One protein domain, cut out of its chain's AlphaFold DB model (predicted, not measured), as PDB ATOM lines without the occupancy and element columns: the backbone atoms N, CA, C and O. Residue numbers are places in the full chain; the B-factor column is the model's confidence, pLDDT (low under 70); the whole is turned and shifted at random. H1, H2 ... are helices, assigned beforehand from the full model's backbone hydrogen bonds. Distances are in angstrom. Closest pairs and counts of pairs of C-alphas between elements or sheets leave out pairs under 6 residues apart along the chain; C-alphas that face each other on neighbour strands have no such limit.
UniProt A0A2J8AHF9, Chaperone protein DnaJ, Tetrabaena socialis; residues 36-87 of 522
ATOM      1  N   TYR A  36     127.100 120.886 106.433       93.19
ATOM      2  CA  TYR A  36     128.483 120.405 106.546       93.19
ATOM      3  C   TYR A  36     129.060 119.879 105.214       93.19
ATOM      4  O   TYR A  36     130.201 120.178 104.874       93.19
ATOM      5  N   GLN A  37     128.265 119.144 104.426       92.00
ATOM      6  CA  GLN A  37     128.668 118.617 103.115       92.00
ATOM      7  C   GLN A  37     128.768 119.726 102.059       92.00
ATOM      8  O   GLN A  37     129.711 119.716 101.276       92.00
ATOM      9  N   VAL A  38     127.846 120.699 102.066       92.50
ATOM     10  CA  VAL A  38     127.872 121.873 101.168       92.50
ATOM     11  C   VAL A  38     129.161 122.683 101.346       92.50
ATOM     12  O   VAL A  38     129.739 123.147 100.369       92.50
ATOM     13  N   LEU A  39     129.643 122.813 102.585       92.31
ATOM     14  CA  LEU A  39     130.895 123.504 102.915       92.31
ATOM     15  C   LEU A  39     132.147 122.607 102.862       92.31
ATOM     16  O   LEU A  39     133.251 123.105 103.073       92.31
ATOM     17  N   GLY A  40     132.005 121.304 102.593       91.44
ATOM     18  CA  GLY A  40     133.124 120.355 102.537       91.44
ATOM     19  C   GLY A  40     133.828 120.109 103.880       91.44
ATOM     20  O   GLY A  40     135.022 119.812 103.895       91.44
ATOM     21  N   VAL A  41     133.119 120.248 105.004       94.12
ATOM     22  CA  VAL A  41     133.663 120.132 106.371       94.12
ATOM     23  C   VAL A  41     133.063 118.949 107.139       94.12
ATOM     24  O   VAL A  41     131.938 118.520 106.891       94.12
ATOM     25  N   ALA A  42     133.805 118.428 108.117       92.00
ATOM     26  CA  ALA A  42     133.284 117.438 109.060       92.00
ATOM     27  C   ALA A  42     132.338 118.088 110.089       92.00
ATOM     28  O   ALA A  42     132.516 119.246 110.462       92.00
ATOM     29  N   ALA A  43     131.386 117.323 110.634       88.62
ATOM     30  CA  ALA A  43     130.506 117.802 111.710       88.62
ATOM     31  C   ALA A  43     131.271 118.181 113.002       88.62
ATOM     32  O   ALA A  43     130.796 118.994 113.795       88.62
ATOM     33  N   SER A  44     132.479 117.638 113.188       88.75
ATOM     34  CA  SER A  44     133.417 117.958 114.273       88.75
ATOM     35  C   SER A  44     134.288 119.202 114.024       88.75
ATOM     36  O   SER A  44     135.118 119.525 114.868       88.75
ATOM     37  N   ALA A  45     134.131 119.900 112.893       91.25
ATOM     38  CA  ALA A  45     134.963 121.049 112.536       91.25
ATOM     39  C   ALA A  45     134.761 122.258 113.473       91.25
ATOM     40  O   ALA A  45     133.640 122.535 113.934       91.25
ATOM     41  N   SER A  46     135.844 123.006 113.704       93.12
ATOM     42  CA  SER A  46     135.831 124.265 114.452       93.12
ATOM     43  C   SER A  46     135.099 125.369 113.681       93.12
ATOM     44  O   SER A  46     134.968 125.325 112.455       93.12
ATOM     45  N   SER A  47     134.645 126.407 114.384       92.00
ATOM     46  CA  SER A  47     134.091 127.619 113.763       92.00
ATOM     47  C   SER A  47     135.110 128.317 112.847       92.00
ATOM     48  O   SER A  47     134.733 128.850 111.802       92.00
ATOM     49  N   ASP A  48     136.405 128.251 113.173       92.62
ATOM     50  CA  ASP A  48     137.475 128.777 112.318       92.62
ATOM     51  C   ASP A  48     137.759 127.911 111.083       92.62
ATOM     52  O   ASP A  48     138.094 128.458 110.026       92.62
ATOM     53  N   ASP A  49     137.541 126.595 111.158       93.62
ATOM     54  CA  ASP A  49     137.598 125.707 109.990       93.62
ATOM     55  C   ASP A  49     136.440 126.014 109.037       93.62
ATOM     56  O   ASP A  49     136.660 126.220 107.846       93.62
ATOM     57  N   ILE A  50     135.218 126.139 109.571       94.19
ATOM     58  CA  ILE A  50     134.000 126.506 108.827       94.19
ATOM     59  C   ILE A  50     134.183 127.865 108.134       94.19
ATOM     60  O   ILE A  50     133.966 127.992 106.928       94.19
ATOM     61  N   ARG A  51     134.679 128.873 108.865       94.06
ATOM     62  CA  ARG A  51     135.022 130.201 108.328       94.06
ATOM     63  C   ARG A  51     136.131 130.133 107.270       94.06
ATOM     64  O   ARG A  51     136.125 130.907 106.313       94.06
ATOM     65  N   THR A  52     137.089 129.218 107.402       95.25
ATOM     66  CA  THR A  52     138.173 129.028 106.423       95.25
ATOM     67  C   THR A  52     137.702 128.305 105.165       95.25
ATOM     68  O   THR A  52     138.056 128.738 104.068       95.25
ATOM     69  N   ALA A  53     136.862 127.280 105.297       95.62
ATOM     70  CA  ALA A  53     136.218 126.588 104.187       95.62
ATOM     71  C   ALA A  53     135.329 127.549 103.388       95.62
ATOM     72  O   ALA A  53     135.539 127.708 102.187       95.62
ATOM     73  N   PHE A  54     134.446 128.301 104.056       95.44
ATOM     74  CA  PHE A  54     133.605 129.324 103.421       95.44
ATOM     75  C   PHE A  54     134.429 130.330 102.598       95.44
ATOM     76  O   PHE A  54     134.163 130.525 101.414       95.44
ATOM     77  N   ARG A  55     135.513 130.889 103.161       94.25
ATOM     78  CA  ARG A  55     136.427 131.799 102.432       94.25
ATOM     79  C   ARG A  55     137.136 131.157 101.230       94.25
ATOM     80  O   ARG A  55     137.587 131.892 100.352       94.25
ATOM     81  N   ARG A  56     137.276 129.827 101.182       93.94
ATOM     82  CA  ARG A  56     137.847 129.090 100.038       93.94
ATOM     83  C   ARG A  56     136.788 128.814  98.967       93.94
ATOM     84  O   ARG A  56     137.046 129.092  97.797       93.94
ATOM     85  N   LEU A  57     135.598 128.351  99.359       93.00
ATOM     86  CA  LEU A  57     134.477 128.130  98.436       93.00
ATOM     87  C   LEU A  57     134.019 129.442  97.784       93.00
ATOM     88  O   LEU A  57     133.930 129.513  96.565       93.00
ATOM     89  N   VAL A  58     133.830 130.518  98.556       93.06
ATOM     90  CA  VAL A  58     133.415 131.823  98.004       93.06
ATOM     91  C   VAL A  58     134.384 132.317  96.929       93.06
ATOM     92  O   VAL A  58     133.936 132.724  95.866       93.06
ATOM     93  N   LYS A  59     135.703 132.214  97.140       91.12
ATOM     94  CA  LYS A  59     136.704 132.622  96.135       91.12
ATOM     95  C   LYS A  59     136.656 131.809  94.837       91.12
ATOM     96  O   LYS A  59     137.042 132.333  93.802       91.12
ATOM     97  N   SER A  60     136.220 130.552  94.896       89.00
ATOM     98  CA  SER A  60     136.142 129.655  93.731       89.00
ATOM     99  C   SER A  60     134.777 129.658  93.036       89.00
ATOM    100  O   SER A  60     134.663 129.088  91.956       89.00
ATOM    101  N   ILE A  61     133.759 130.286  93.636       91.62
ATOM    102  CA  ILE A  61     132.357 130.281  93.169       91.62
ATOM    103  C   ILE A  61     131.833 131.727  92.967       91.62
ATOM    104  O   ILE A  61     130.682 131.941  92.601       91.62
ATOM    105  N   HIS A  62     132.668 132.751  93.184       87.62
ATOM    106  CA  HIS A  62     132.269 134.153  93.046       87.62
ATOM    107  C   HIS A  62     131.838 134.480  91.596       87.62
ATOM    108  O   HIS A  62     132.599 134.192  90.667       87.62
ATOM    109  N   PRO A  63     130.671 135.121  91.375       88.94
ATOM    110  CA  PRO A  63     130.125 135.345  90.028       88.94
ATOM    111  C   PRO A  63     130.927 136.343  89.171       88.94
ATOM    112  O   PRO A  63     130.713 136.428  87.969       88.94
ATOM    113  N   ASP A  64     131.865 137.080  89.773       87.88
ATOM    114  CA  ASP A  64     132.851 137.927  89.073       87.88
ATOM    115  C   ASP A  64     133.988 137.113  88.419       87.88
ATOM    116  O   ASP A  64     134.775 137.639  87.637       87.88
ATOM    117  N   HIS A  65     134.132 135.833  88.777       87.19
ATOM    118  CA  HIS A  65     135.201 134.956  88.282       87.19
ATOM    119  C   HIS A  65     134.645 133.788  87.459       87.19
ATOM    120  O   HIS A  65     135.236 133.436  86.440       87.19
ATOM    121  N   ASN A  66     133.482 133.249  87.846       82.75
ATOM    122  CA  ASN A  66     132.756 132.246  87.067       82.75
ATOM    123  C   ASN A  66     131.426 132.846  86.570       82.75
ATOM    124  O   ASN A  66     130.515 133.017  87.383       82.75
ATOM    125  N   PRO A  67     131.267 133.129  85.263       81.69
ATOM    126  CA  PRO A  67     130.025 133.668  84.699       81.69
ATOM    127  C   PRO A  67     128.910 132.613  84.525       81.69
ATOM    128  O   PRO A  67     127.889 132.896  83.897       81.69
ATOM    129  N   ASP A  68     129.086 131.397  85.051       86.69
ATOM    130  CA  ASP A  68     128.086 130.330  84.985       86.69
ATOM    131  C   ASP A  68     126.815 130.690  85.776       86.69
ATOM    132  O   ASP A  68     126.912 131.067  86.949       86.69
ATOM    133  N   PRO A  69     125.602 130.484  85.222       82.12
ATOM    134  CA  PRO A  69     124.359 130.770  85.942       82.12
ATOM    135  C   PRO A  69     124.257 129.962  87.247       82.12
ATOM    136  O   PRO A  69     123.848 130.493  88.279       82.12
ATOM    137  N   SER A  70     124.732 128.713  87.229       85.62
ATOM    138  CA  SER A  70     124.771 127.808  88.382       85.62
ATOM    139  C   SER A  70     125.658 128.304  89.533       85.62
ATOM    140  O   SER A  70     125.431 127.919  90.680       85.62
ATOM    141  N   ALA A  71     126.661 129.155  89.271       87.00
ATOM    142  CA  ALA A  71     127.551 129.665  90.317       87.00
ATOM    143  C   ALA A  71     126.786 130.516  91.345       87.00
ATOM    144  O   ALA A  71     127.065 130.444  92.541       87.00
ATOM    145  N   LYS A  72     125.759 131.253  90.897       88.31
ATOM    146  CA  LYS A  72     124.875 132.046  91.761       88.31
ATOM    147  C   LYS A  72     124.097 131.173  92.750       88.31
ATOM    148  O   LYS A  72     124.036 131.501  93.933       88.31
ATOM    149  N   ASP A  73     123.537 130.063  92.279       90.31
ATOM    150  CA  ASP A  73     122.709 129.175  93.101       90.31
ATOM    151  C   ASP A  73     123.565 128.390  94.104       90.31
ATOM    152  O   ASP A  73     123.218 128.292  95.282       90.31
ATOM    153  N   ILE A  74     124.748 127.928  93.678       90.25
ATOM    154  CA  ILE A  74     125.725 127.289  94.571       90.25
ATOM    155  C   ILE A  74     126.243 128.299  95.611       90.25
ATOM    156  O   ILE A  74     126.372 127.953  96.784       90.25
ATOM    157  N   PHE A  75     126.495 129.559  95.232       91.88
ATOM    158  CA  PHE A  75     126.878 130.616  96.176       91.88
ATOM    159  C   PHE A  75     125.789 130.874  97.230       91.88
ATOM    160  O   PHE A  75     126.105 130.998  98.415       91.88
ATOM    161  N   LEU A  76     124.513 130.910  96.827       91.94
ATOM    162  CA  LEU A  76     123.375 131.042  97.746       91.94
ATOM    163  C   LEU A  76     123.288 129.855  98.720       91.94
ATOM    164  O   LEU A  76     123.111 130.065  99.921       91.94
ATOM    165  N   GLU A  77     123.481 128.627  98.236       92.44
ATOM    166  CA  GLU A  77     123.480 127.412  99.062       92.44
ATOM    167  C   GLU A  77     124.656 127.379 100.057       92.44
ATOM    168  O   GLU A  77     124.466 127.102 101.244       92.44
ATOM    169  N   VAL A  78     125.864 127.733  99.603       93.94
ATOM    170  CA  VAL A  78     127.075 127.846 100.437       93.94
ATOM    171  C   VAL A  78     126.934 128.953 101.484       93.94
ATOM    172  O   VAL A  78     127.368 128.767 102.624       93.94
ATOM    173  N   LYS A  79     126.298 130.082 101.140       94.69
ATOM    174  CA  LYS A  79     126.003 131.149 102.104       94.69
ATOM    175  C   LYS A  79     124.997 130.682 103.156       94.69
ATOM    176  O   LYS A  79     125.287 130.820 104.337       94.69
ATOM    177  N   ALA A  80     123.878 130.076 102.758       93.56
ATOM    178  CA  ALA A  80     122.877 129.569 103.700       93.56
ATOM    179  C   ALA A  80     123.463 128.507 104.653       93.56
ATOM    180  O   ALA A  80     123.209 128.539 105.856       93.56
ATOM    181  N   ALA A  81     124.316 127.612 104.139       94.44
ATOM    182  CA  ALA A  81     125.046 126.645 104.956       94.44
ATOM    183  C   ALA A  81     126.017 127.311 105.951       94.44
ATOM    184  O   ALA A  81     126.171 126.824 107.071       94.44
ATOM    185  N   TYR A  82     126.664 128.420 105.569       95.50
ATOM    186  CA  TYR A  82     127.523 129.190 106.471       95.50
ATOM    187  C   TYR A  82     126.714 129.940 107.534       95.50
ATOM    188  O   TYR A  82     127.057 129.849 108.708       95.50
ATOM    189  N   ASP A  83     125.628 130.614 107.149       93.88
ATOM    190  CA  ASP A  83     124.770 131.378 108.064       93.88
ATOM    191  C   ASP A  83     124.224 130.486 109.205       93.88
ATOM    192  O   ASP A  83     124.206 130.903 110.358       93.88
ATOM    193  N   VAL A  84     123.855 129.228 108.915       93.75
ATOM    194  CA  VAL A  84     123.376 128.258 109.928       93.75
ATOM    195  C   VAL A  84     124.500 127.700 110.815       93.75
ATOM    196  O   VAL A  84     124.260 127.384 111.979       93.75
ATOM    197  N   LEU A  85     125.724 127.548 110.292       92.69
ATOM    198  CA  LEU A  85     126.844 126.920 111.014       92.69
ATOM    199  C   LEU A  85     127.805 127.909 111.696       92.69
ATOM    200  O   LEU A  85     128.658 127.473 112.475       92.69
ATOM    201  N   ALA A  86     127.697 129.207 111.402       92.88
ATOM    202  CA  ALA A  86     128.505 130.259 112.013       92.88
ATOM    203  C   ALA A  86     128.062 130.574 113.452       92.88
ATOM    204  O   ALA A  86     128.919 130.724 114.326       92.88
ATOM    205  N   ASP A  87     126.749 130.626 113.698       93.19
ATOM    206  CA  ASP A  87     126.177 130.889 115.020       93.19
ATOM    207  C   ASP A  87     126.020 129.599 115.835       93.19
ATOM    208  O   ASP A  87     125.473 128.594 115.373       93.19
TER     209      ASP A  87
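This is residues 36 to 87 of the 522 residues of the protein "Chaperone protein DnaJ" of Tetrabaena socialis (UniProt A0A2J8AHF9). Two helices, H1 and H2, lie side by side as a nearly antiparallel hairpin, and the leading stretch, residues 36 to 46, folds over one side of the pair. At one end, residues 64 to 69 stick out. The printed part has 52 residues, with two named helices in the order H1, H2 and no named strand; the class is all helix. It is compact, with a radius of gyration of the C-alphas of 11.0 A, and a rod in outline, spanning 33 by 16 by 15 A.

H1, residues 47 to 61, runs 20.8 A from C-alpha 47 at (134.091, 127.619, 113.763). H2, residues 69 to 86, runs 26.4 A and ends with C-alpha 86 at (128.505, 130.259, 112.013).

H1 and H2 form a helical hairpin and touch, the closest C-alphas being those of Ile 61 and Ala 71, 5.6 A apart. They run opposite ways at a shallow tilt of 8 degrees. Backbone O i to N i+4 pairs are within hydrogen-bond range for 10 of 11 in H1 and 13 of 14 in H2.

The two farthest C-alphas, of Ser 44 and Pro 67, are 33.7 A apart. The printed part has no cut. The link from H1 to H2 is short, with 7 residues. The mean pLDDT of the printed part is 91.3, and no printed residue is under 70.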